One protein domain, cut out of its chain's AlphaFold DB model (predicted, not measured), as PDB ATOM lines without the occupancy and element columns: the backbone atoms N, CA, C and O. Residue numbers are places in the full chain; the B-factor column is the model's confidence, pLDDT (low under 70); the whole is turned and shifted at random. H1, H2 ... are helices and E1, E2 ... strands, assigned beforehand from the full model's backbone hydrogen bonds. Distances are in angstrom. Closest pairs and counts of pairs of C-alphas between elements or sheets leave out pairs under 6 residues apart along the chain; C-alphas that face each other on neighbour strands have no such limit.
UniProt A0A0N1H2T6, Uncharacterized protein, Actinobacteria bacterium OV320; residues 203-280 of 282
ATOM      1  N   ILE A 203     -37.155   6.342  36.763       94.12
ATOM      2  CA  ILE A 203     -37.491   7.475  35.898       94.12
ATOM      3  C   ILE A 203     -37.506   8.750  36.744       94.12
ATOM      4  O   ILE A 203     -38.283   8.894  37.684       94.12
ATOM      5  N   ARG A 204     -36.646   9.713  36.405       91.81
ATOM      6  CA  ARG A 204     -36.562  10.987  37.129       91.81
ATOM      7  C   ARG A 204     -37.792  11.852  36.838       91.81
ATOM      8  O   ARG A 204     -37.975  12.298  35.708       91.81
ATOM      9  N   CYS A 205     -38.582  12.143  37.869       90.69
ATOM     10  CA  CYS A 205     -39.798  12.957  37.760       90.69
ATOM     11  C   CYS A 205     -39.868  14.139  38.748       90.69
ATOM     12  O   CYS A 205     -40.917  14.758  38.909       90.69
ATOM     13  N   THR A 206     -38.761  14.466  39.427       77.69
ATOM     14  CA  THR A 206     -38.673  15.596  40.366       77.69
ATOM     15  C   THR A 206     -38.480  16.929  39.631       77.69
ATOM     16  O   THR A 206     -37.445  17.120  38.978       77.69
ATOM     17  N   PRO A 207     -39.416  17.887  39.759       73.94
ATOM     18  CA  PRO A 207     -39.232  19.233  39.229       73.94
ATOM     19  C   PRO A 207     -38.085  19.970  39.947       73.94
ATOM     20  O   PRO A 207     -37.839  19.704  41.123       73.94
ATOM     21  N   PRO A 208     -37.392  20.923  39.293       67.88
ATOM     22  CA  PRO A 208     -37.542  21.327  37.890       67.88
ATOM     23  C   PRO A 208     -36.644  20.537  36.913       67.88
ATOM     24  O   PRO A 208     -36.643  20.810  35.717       67.88
ATOM     25  N   GLN A 209     -35.841  19.597  37.413       73.00
ATOM     26  CA  GLN A 209     -34.710  19.011  36.678       73.00
ATOM     27  C   GLN A 209     -35.041  17.668  36.008       73.00
ATOM     28  O   GLN A 209     -34.279  17.197  35.166       73.00
ATOM     29  N   GLY A 210     -36.162  17.040  36.372       83.06
ATOM     30  CA  GLY A 210     -36.614  15.789  35.775       83.06
ATOM     31  C   GLY A 210     -37.057  15.948  34.310       83.06
ATOM     32  O   GLY A 210     -37.637  16.977  33.957       83.06
ATOM     33  N   PRO A 211     -36.803  14.948  33.447       90.00
ATOM     34  CA  PRO A 211     -37.350  14.895  32.092       90.00
ATOM     35  C   PRO A 211     -38.867  14.660  32.060       90.00
ATOM     36  O   PRO A 211     -39.517  15.054  31.095       90.00
ATOM     37  N   VAL A 212     -39.435  14.059  33.110       93.38
ATOM     38  CA  VAL A 212     -40.880  13.848  33.275       93.38
ATOM     39  C   VAL A 212     -41.411  14.802  34.339       93.38
ATOM     40  O   VAL A 212     -40.805  14.957  35.399       93.38
ATOM     41  N   LEU A 213     -42.547  15.437  34.071       93.81
ATOM     42  CA  LEU A 213     -43.240  16.328  34.992       93.81
ATOM     43  C   LEU A 213     -44.579  15.701  35.372       93.81
ATOM     44  O   LEU A 213     -45.355  15.325  34.497       93.81
ATOM     45  N   VAL A 214     -44.841  15.613  36.677       94.38
ATOM     46  CA  VAL A 214     -46.132  15.180  37.225       94.38
ATOM     47  C   VAL A 214     -46.712  16.327  38.042       94.38
ATOM     48  O   VAL A 214     -46.160  16.713  39.081       94.38
ATOM     49  N   SER A 215     -47.816  16.890  37.570       91.88
ATOM     50  CA  SER A 215     -48.438  18.079  38.154       91.88
ATOM     51  C   SER A 215     -49.919  17.866  38.417       91.88
ATOM     52  O   SER A 215     -50.605  17.205  37.645       91.88
ATOM     53  N   GLN A 216     -50.414  18.486  39.481       90.44
ATOM     54  CA  GLN A 216     -51.843  18.665  39.695       90.44
ATOM     55  C   GLN A 216     -52.312  19.903  38.923       90.44
ATOM     56  O   GLN A 216     -51.717  20.974  39.057       90.44
ATOM     57  N   GLY A 217     -53.345  19.744  38.099       86.56
ATOM     58  CA  GLY A 217     -54.012  20.842  37.406       86.56
ATOM     59  C   GLY A 217     -54.991  21.585  38.316       86.56
ATOM     60  O   GLY A 217     -55.373  21.098  39.382       86.56
ATOM     61  N   HIS A 218     -55.416  22.777  37.887       83.44
ATOM     62  CA  HIS A 218     -56.468  23.540  38.574       83.44
ATOM     63  C   HIS A 218     -57.827  22.823  38.549       83.44
ATOM     64  O   HIS A 218     -58.614  22.971  39.480       83.44
ATOM     65  N   ASP A 219     -58.033  21.967  37.550       83.25
ATOM     66  CA  ASP A 219     -59.174  21.066  37.380       83.25
ATOM     67  C   ASP A 219     -59.183  19.870  38.353       83.25
ATOM     68  O   ASP A 219     -59.992  18.958  38.207       83.25
ATOM     69  N   MET A 220     -58.273  19.850  39.335       86.19
ATOM     70  CA  MET A 220     -58.051  18.739  40.267       86.19
ATOM     71  C   MET A 220     -57.707  17.419  39.574       86.19
ATOM     72  O   MET A 220     -57.889  16.356  40.160       86.19
ATOM     73  N   ARG A 221     -57.154  17.446  38.358       89.81
ATOM     74  CA  ARG A 221     -56.664  16.239  37.677       89.81
ATOM     75  C   ARG A 221     -55.148  16.140  37.767       89.81
ATOM     76  O   ARG A 221     -54.444  17.136  37.940       89.81
ATOM     77  N   VAL A 222     -54.633  14.918  37.661       93.38
ATOM     78  CA  VAL A 222     -53.188  14.671  37.584       93.38
ATOM     79  C   VAL A 222     -52.776  14.639  36.120       93.38
ATOM     80  O   VAL A 222     -53.371  13.928  35.313       93.38
ATOM     81  N   TRP A 223     -51.741  15.403  35.795       94.81
ATOM     82  CA  TRP A 223     -51.198  15.553  34.453       94.81
ATOM     83  C   TRP A 223     -49.743  15.089  34.417       94.81
ATOM     84  O   TRP A 223     -48.966  15.386  35.329       94.81
ATOM     85  N   LEU A 224     -49.381  14.385  33.347       95.44
ATOM     86  CA  LEU A 224     -48.029  13.930  33.051       95.44
ATOM     87  C   LEU A 224     -47.563  14.539  31.728       95.44
ATOM     88  O   LEU A 224     -48.246  14.429  30.714       95.44
ATOM     89  N   SER A 225     -46.389  15.165  31.719       94.31
ATOM     90  CA  SER A 225     -45.794  15.749  30.510       94.31
ATOM     91  C   SER A 225     -44.274  15.615  30.500       94.31
ATOM     92  O   SER A 225     -43.659  15.268  31.511       94.31
ATOM     93  N   PHE A 226     -43.650  15.870  29.348       93.00
ATOM     94  CA  PHE A 226     -42.195  15.858  29.206       93.00
ATOM     95  C   PHE A 226     -41.620  17.268  29.173       93.00
ATOM     96  O   PHE A 226     -42.092  18.140  28.445       93.00
ATOM     97  N   ASN A 227     -40.522  17.465  29.900       89.75
ATOM     98  CA  ASN A 227     -39.642  18.596  29.663       89.75
ATOM     99  C   ASN A 227     -38.675  18.234  28.527       89.75
ATOM    100  O   ASN A 227     -37.561  17.767  28.771       89.75
ATOM    101  N   LEU A 228     -39.114  18.430  27.280       84.75
ATOM    102  CA  LEU A 228     -38.363  18.029  26.082       84.75
ATOM    103  C   LEU A 228     -36.965  18.665  25.995       84.75
ATOM    104  O   LEU A 228     -36.068  18.079  25.397       84.75
ATOM    105  N   SER A 229     -36.744  19.822  26.627       85.69
ATOM    106  CA  SER A 229     -35.420  20.457  26.699       85.69
ATOM    107  C   SER A 229     -34.402  19.656  27.521       85.69
ATOM    108  O   SER A 229     -33.201  19.837  27.331       85.69
ATOM    109  N   ASN A 230     -34.865  18.764  28.400       82.94
ATOM    110  CA  ASN A 230     -34.032  17.918  29.256       82.94
ATOM    111  C   ASN A 230     -33.865  16.486  28.717       82.94
ATOM    112  O   ASN A 230     -33.246  15.663  29.390       82.94
ATOM    113  N   VAL A 231     -34.413  16.170  27.535       84.00
ATOM    114  CA  VAL A 231     -34.357  14.824  26.945       84.00
ATOM    115  C   VAL A 231     -33.691  14.882  25.569       84.00
ATOM    116  O   VAL A 231     -34.245  15.507  24.658       84.00
ATOM    117  N   PRO A 232     -32.536  14.221  25.370       85.56
ATOM    118  CA  PRO A 232     -31.915  14.106  24.055       85.56
ATOM    119  C   PRO A 232     -32.896  13.516  23.033       85.56
ATOM    120  O   PRO A 232     -33.564  12.527  23.317       85.56
ATOM    121  N   GLY A 233     -32.969  14.089  21.827       78.62
ATOM    122  CA  GLY A 233     -33.979  13.715  20.821       78.62
ATOM    123  C   GLY A 233     -34.024  12.221  20.465       78.62
ATOM    124  O   GLY A 233     -35.093  11.696  20.174       78.62
ATOM    125  N   GLY A 234     -32.890  11.516  20.545       83.00
ATOM    126  CA  GLY A 234     -32.820  10.067  20.313       83.00
ATOM    127  C   GLY A 234     -33.389   9.203  21.447       83.00
ATOM    128  O   GLY A 234     -33.725   8.050  21.210       83.00
ATOM    129  N   GLU A 235     -33.531   9.758  22.652       89.94
ATOM    130  CA  GLU A 235     -33.964   9.044  23.866       89.94
ATOM    131  C   GLU A 235     -35.439   9.314  24.212       89.94
ATOM    132  O   GLU A 235     -36.024   8.625  25.047       89.94
ATOM    133  N   GLN A 236     -36.071  10.297  23.558       90.88
ATOM    134  CA  GLN A 236     -37.447  10.721  23.849       90.88
ATOM    135  C   GLN A 236     -38.464   9.594  23.662       90.88
ATOM    136  O   GLN A 236     -39.328   9.401  24.518       90.88
ATOM    137  N   LYS A 237     -38.346   8.829  22.570       93.12
ATOM    138  CA  LYS A 237     -39.257   7.717  22.275       93.12
ATOM    139  C   LYS A 237     -39.118   6.582  23.291       93.12
ATOM    140  O   LYS A 237     -40.122   6.120  23.819       93.12
ATOM    141  N   GLU A 238     -37.887   6.186  23.606       94.12
ATOM    142  CA  GLU A 238     -37.620   5.136  24.595       94.12
ATOM    143  C   GLU A 238     -38.128   5.542  25.988       94.12
ATOM    144  O   GLU A 238     -38.775   4.753  26.679       94.12
ATOM    145  N   LEU A 239     -37.903   6.799  26.391       94.94
ATOM    146  CA  LEU A 239     -38.441   7.330  27.640       94.94
ATOM    147  C   LEU A 239     -39.978   7.308  27.650       94.94
ATOM    148  O   LEU A 239     -40.568   6.900  28.649       94.94
ATOM    149  N   ALA A 240     -40.625   7.717  26.556       95.12
ATOM    150  CA  ALA A 240     -42.082   7.712  26.425       95.12
ATOM    151  C   ALA A 240     -42.677   6.304  26.530       95.12
ATOM    152  O   ALA A 240     -43.639   6.097  27.272       95.12
ATOM    153  N   GLU A 241     -42.074   5.322  25.862       95.50
ATOM    154  CA  GLU A 241     -42.479   3.914  25.939       95.50
ATOM    155  C   GLU A 241     -42.308   3.351  27.356       95.50
ATOM    156  O   GLU A 241     -43.208   2.680  27.875       95.50
ATOM    157  N   ARG A 242     -41.194   3.675  28.026       96.38
ATOM    158  CA  ARG A 242     -40.962   3.285  29.425       96.38
ATOM    159  C   ARG A 242     -41.987   3.908  30.366       96.38
ATOM    160  O   ARG A 242     -42.549   3.192  31.189       96.38
ATOM    161  N   VAL A 243     -42.265   5.206  30.238       96.56
ATOM    162  CA  VAL A 243     -43.273   5.905  31.053       96.56
ATOM    163  C   VAL A 243     -44.660   5.299  30.849       96.56
ATOM    164  O   VAL A 243     -45.333   4.994  31.835       96.56
ATOM    165  N   ALA A 244     -45.073   5.071  29.600       95.25
ATOM    166  CA  ALA A 244     -46.362   4.451  29.295       95.25
ATOM    167  C   ALA A 244     -46.466   3.045  29.910       95.25
ATOM    168  O   ALA A 244     -47.466   2.720  30.549       95.25
ATOM    169  N   THR A 245     -45.403   2.244  29.791       95.75
ATOM    170  CA  THR A 245     -45.338   0.882  30.341       95.75
ATOM    171  C   THR A 245     -45.428   0.874  31.866       95.75
ATOM    172  O   THR A 245     -46.239   0.140  32.426       95.75
ATOM    173  N   VAL A 246     -44.633   1.702  32.545       96.81
ATOM    174  CA  VAL A 246     -44.602   1.796  34.015       96.81
ATOM    175  C   VAL A 246     -45.943   2.270  34.563       96.81
ATOM    176  O   VAL A 246     -46.452   1.707  35.530       96.81
ATOM    177  N   THR A 247     -46.551   3.263  33.914       95.38
ATOM    178  CA  THR A 247     -47.869   3.778  34.303       95.38
ATOM    179  C   THR A 247     -48.936   2.685  34.173       95.38
ATOM    180  O   THR A 247     -49.672   2.429  35.125       95.38
ATOM    181  N   ALA A 248     -48.953   1.955  33.053       94.75
ATOM    182  CA  ALA A 248     -49.864   0.827  32.853       94.75
ATOM    183  C   ALA A 248     -49.654  -0.301  33.881       94.75
ATOM    184  O   ALA A 248     -50.624  -0.822  34.434       94.75
ATOM    185  N   GLN A 249     -48.399  -0.654  34.184       95.44
ATOM    186  CA  GLN A 249     -48.055  -1.663  35.196       95.44
ATOM    187  C   GLN A 249     -48.485  -1.257  36.611       95.44
ATOM    188  O   GLN A 249     -48.856  -2.119  37.405       95.44
ATOM    189  N   ALA A 250     -48.502   0.044  36.911       95.31
ATOM    190  CA  ALA A 250     -49.027   0.588  38.161       95.31
ATOM    191  C   ALA A 250     -50.568   0.597  38.234       95.31
ATOM    192  O   ALA A 250     -51.135   1.092  39.211       95.31
ATOM    193  N   GLY A 251     -51.258   0.059  37.221       94.94
ATOM    194  CA  GLY A 251     -52.718   0.064  37.136       94.94
ATOM    195  C   GLY A 251     -53.295   1.438  36.798       94.94
ATOM    196  O   GLY A 251     -54.439   1.719  37.152       94.94
ATOM    197  N   LEU A 252     -52.512   2.297  36.147       95.38
ATOM    198  CA  LEU A 252     -52.912   3.636  35.734       95.38
ATOM    199  C   LEU A 252     -53.012   3.714  34.206       95.38
ATOM    200  O   LEU A 252     -52.369   2.953  33.480       95.38
ATOM    201  N   ARG A 253     -53.790   4.670  33.711       93.25
ATOM    202  CA  ARG A 253     -53.942   4.976  32.288       93.25
ATOM    203  C   ARG A 253     -53.523   6.409  32.022       93.25
ATOM    204  O   ARG A 253     -53.827   7.305  32.804       93.25
ATOM    205  N   LEU A 254     -52.856   6.615  30.891       93.56
ATOM    206  CA  LEU A 254     -52.654   7.940  30.320       93.56
ATOM    207  C   LEU A 254     -53.719   8.173  29.252       93.56
ATOM    208  O   LEU A 254     -53.891   7.338  28.362       93.56
ATOM    209  N   THR A 255     -54.436   9.286  29.346       92.44
ATOM    210  CA  THR A 255     -55.476   9.674  28.393       92.44
ATOM    211  C   THR A 255     -55.194  11.048  27.814       92.44
ATOM    212  O   THR A 255     -54.641  11.948  28.450       92.44
ATOM    213  N   SER A 256     -55.560  11.200  26.549       88.81
ATOM    214  CA  SER A 256     -55.587  12.495  25.895       88.81
ATOM    215  C   SER A 256     -56.846  13.262  26.268       88.81
ATOM    216  O   SER A 256     -57.936  12.693  26.238       88.81
ATOM    217  N   SER A 257     -56.723  14.569  26.481       82.25
ATOM    218  CA  SER A 257     -57.884  15.461  26.491       82.25
ATOM    219  C   SER A 257     -58.377  15.817  25.082       82.25
ATOM    220  O   SER A 257     -59.570  16.037  24.897       82.25
ATOM    221  N   ALA A 258     -57.490  15.852  24.081       81.75
ATOM    222  CA  ALA A 258     -57.826  16.222  22.703       81.75
ATOM    223  C   ALA A 258     -58.372  15.047  21.868       81.75
ATOM    224  O   ALA A 258     -59.242  15.237  21.020       81.75
ATOM    225  N   PHE A 259     -57.871  13.835  22.107       80.44
ATOM    226  CA  PHE A 259     -58.197  12.611  21.370       80.44
ATOM    227  C   PHE A 259     -58.281  11.407  22.327       80.44
ATOM    228  O   PHE A 259     -57.366  10.585  22.353       80.44
ATOM    229  N   PRO A 260     -59.342  11.283  23.149       75.88
ATOM    230  CA  PRO A 260     -59.419  10.278  24.221       75.88
ATOM    231  C   PRO A 260     -59.287   8.811  23.766       75.88
ATOM    232  O   PRO A 260     -58.905   7.946  24.555       75.88
ATOM    233  N   GLU A 261     -59.590   8.528  22.496       75.00
ATOM    234  CA  GLU A 261     -59.484   7.198  21.877       75.00
ATOM    235  C   GLU A 261     -58.078   6.873  21.339       75.00
ATOM    236  O   GLU A 261     -57.816   5.740  20.932       75.00
ATOM    237  N   ALA A 262     -57.170   7.851  21.326       76.00
ATOM    238  CA  ALA A 262     -55.821   7.695  20.804       76.00
ATOM    239  C   ALA A 262     -55.019   6.671  21.628       76.00
ATOM    240  O   ALA A 262     -54.953   6.749  22.857       76.00
ATOM    241  N   GLN A 263     -54.413   5.697  20.944       78.25
ATOM    242  CA  GLN A 263     -53.651   4.604  21.568       78.25
ATOM    243  C   GLN A 263     -52.130   4.843  21.545       78.25
ATOM    244  O   GLN A 263     -51.377   4.168  22.244       78.25
ATOM    245  N   ASP A 264     -51.670   5.832  20.785       89.25
ATOM    246  CA  ASP A 264     -50.277   6.230  20.563       89.25
ATOM    247  C   ASP A 264     -49.726   7.121  21.696       89.25
ATOM    248  O   ASP A 264     -49.090   8.148  21.470       89.25
ATOM    249  N   ILE A 265     -49.935   6.717  22.954       91.81
ATOM    250  CA  ILE A 265     -49.537   7.472  24.161       91.81
ATOM    251  C   ILE A 265     -48.077   7.945  24.112       91.81
ATOM    252  O   ILE A 265     -47.782   9.090  24.457       91.81
ATOM    253  N   ALA A 266     -47.165   7.083  23.654       92.12
ATOM    254  CA  ALA A 266     -45.751   7.422  23.558       92.12
ATOM    255  C   ALA A 266     -45.479   8.530  22.522       92.12
ATOM    256  O   ALA A 266     -44.707   9.445  22.800       92.12
ATOM    257  N   GLU A 267     -46.136   8.495  21.359       91.50
ATOM    258  CA  GLU A 267     -45.962   9.511  20.310       91.50
ATOM    259  C   GLU A 267     -46.439  10.884  20.791       91.50
ATOM    260  O   GLU A 267     -45.789  11.901  20.545       91.50
ATOM    261  N   ARG A 268     -47.518  10.909  21.572       91.75
ATOM    262  CA  ARG A 268     -48.113  12.140  22.110       91.75
ATOM    263  C   ARG A 268     -47.251  12.768  23.206       91.75
ATOM    264  O   ARG A 268     -47.065  13.984  23.216       91.75
ATOM    265  N   LEU A 269     -46.635  11.950  24.065       92.56
ATOM    266  CA  LEU A 269     -45.627  12.429  25.022       92.56
ATOM    267  C   LEU A 269     -44.407  13.032  24.311       92.56
ATOM    268  O   LEU A 269     -43.934  14.098  24.707       92.56
ATOM    269  N   VAL A 270     -43.924  12.392  23.240       93.06
ATOM    270  CA  VAL A 270     -42.813  12.916  22.418       93.06
ATOM    271  C   VAL A 270     -43.203  14.221  21.717       93.06
ATOM    272  O   VAL A 270     -42.380  15.127  21.612       93.06
ATOM    273  N   ALA A 271     -44.468  14.363  21.307       90.75
ATOM    274  CA  ALA A 271     -45.013  15.606  20.760       90.75
ATOM    275  C   ALA A 271     -45.152  16.736  21.804       90.75
ATOM    276  O   ALA A 271     -45.519  17.858  21.449       90.75
ATOM    277  N   GLY A 272     -44.835  16.469  23.076       89.94
ATOM    278  CA  GLY A 272     -44.878  17.446  24.162       89.94
ATOM    279  C   GLY A 272     -46.269  17.656  24.748       89.94
ATOM    280  O   GLY A 272     -46.504  18.654  25.431       89.94
ATOM    281  N   GLU A 273     -47.202  16.745  24.486       92.19
ATOM    282  CA  GLU A 273     -48.554  16.866  25.005       92.19
ATOM    283  C   GLU A 273     -48.641  16.467  26.488       92.19
ATOM    284  O   GLU A 273     -48.137  15.405  26.869       92.19
ATOM    285  N   PRO A 274     -49.310  17.270  27.339       92.81
ATOM    286  CA  PRO A 274     -49.681  16.840  28.676       92.81
ATOM    287  C   PRO A 274     -50.826  15.825  28.608       92.81
ATOM    288  O   PRO A 274     -51.909  16.119  28.104       92.81
ATOM    289  N   LEU A 275     -50.595  14.635  29.148       94.62
ATOM    290  CA  LEU A 275     -51.589  13.570  29.226       94.62
ATOM    291  C   LEU A 275     -52.198  13.516  30.624       94.62
ATOM    292  O   LEU A 275     -51.493  13.670  31.624       94.62
ATOM    293  N   ARG A 276     -53.508  13.288  30.700       94.06
ATOM    294  CA  ARG A 276     -54.211  13.076  31.965       94.06
ATOM    295  C   ARG A 276     -53.878  11.684  32.486       94.06
ATOM    296  O   ARG A 276     -53.806  10.731  31.715       94.06
ATOM    297  N   VAL A 277     -53.690  11.571  33.794       94.06
ATOM    298  CA  VAL A 277     -53.554  10.287  34.479       94.06
ATOM    299  C   VAL A 277     -54.888   9.896  35.103       94.06
ATOM    300  O   VAL A 277     -55.518  10.693  35.798       94.06
ATOM    301  N   GLU A 278     -55.291   8.652  34.887       92.69
ATOM    302  CA  GLU A 278     -56.493   8.039  35.450       92.69
ATOM    303  C   GLU A 278     -56.132   6.688  36.090       92.69
ATOM    304  O   GLU A 278     -55.141   6.058  35.714       92.69
ATOM    305  N   ARG A 279     -56.914   6.225  37.070       90.88
ATOM    306  CA  ARG A 279     -56.806   4.840  37.557       90.88
ATOM    307  C   ARG A 279     -57.528   3.933  36.561       90.88
ATOM    308  O   ARG A 279     -58.560   4.323  36.031       90.88
ATOM    309  N   ASN A 280     -57.000   2.737  36.297       85.88
ATOM    310  CA  ASN A 280     -57.763   1.742  35.551       85.88
ATOM    311  C   ASN A 280     -58.951   1.314  36.414       85.88
ATOM    312  O   ASN A 280     -58.748   0.723  37.480       85.88
TER     313      ASN A 280
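AT A GLANCE: This is residues 203 to 280 of the 282 residues of an uncharacterized protein of Actinobacteria bacterium OV320 (UniProt A0A0N1H2T6). A strongly twisted sheet of four antiparallel strands, order E1, E2, E4, E3, has helices H1 and H2 side by side over one face, making two layers. The 78 printed residues include, in chain order, E1, E2, H1, E3, H2 and E4, a mixed class. The whole is compact, with a radius of gyration of the C-alphas of 11.6 A and spans of 29 by 25 by 23 A.

HOW THE PARTS SIT: E1, residues 212 to 216, and E2, residues 222 to 226, form a hairpin, with N 213 and O 225 2.8 A apart. H1, residues 236 to 249, is on the sheet at a height of 6.6 A. E2, H1 and E3, residues 252 to 255, form a split strand-helix-strand unit, E4, residues 275 to 279, standing between its two strands, with a right-handed crossover. E4 pairs with E2 through N 224 and O 275, 2.8 A, and with E3 through N 253 and O 278, 2.8 A. H2, residues 265 to 270, is on the sheet at a height of 8.0 A and touches H1, the closest C-alphas being those of Ala 240 and Ala 266, 4.7 A apart. H1 and H2 run opposite ways at a shallow tilt of 34 degrees, only just short of steep. In both, every O i to N i+4 pair is within hydrogen-bond range.

IN THESE COORDINATES: E1 begins at C-alpha 212 (-40.880, 13.848, 33.275) and measures 13.6 A, E2 13.9 A, H1 19.9 A, E3 9.8 A, H2 8.8 A and E4 13.1 A, ending at C-alpha 279 (-56.806, 4.840, 37.557).

THE WHOLE: The C-alphas farthest apart, of Met 220 and Gly 234, are 33.3 A apart. The printed part has no cut and no long link. Only residue 208 has pLDDT under 70.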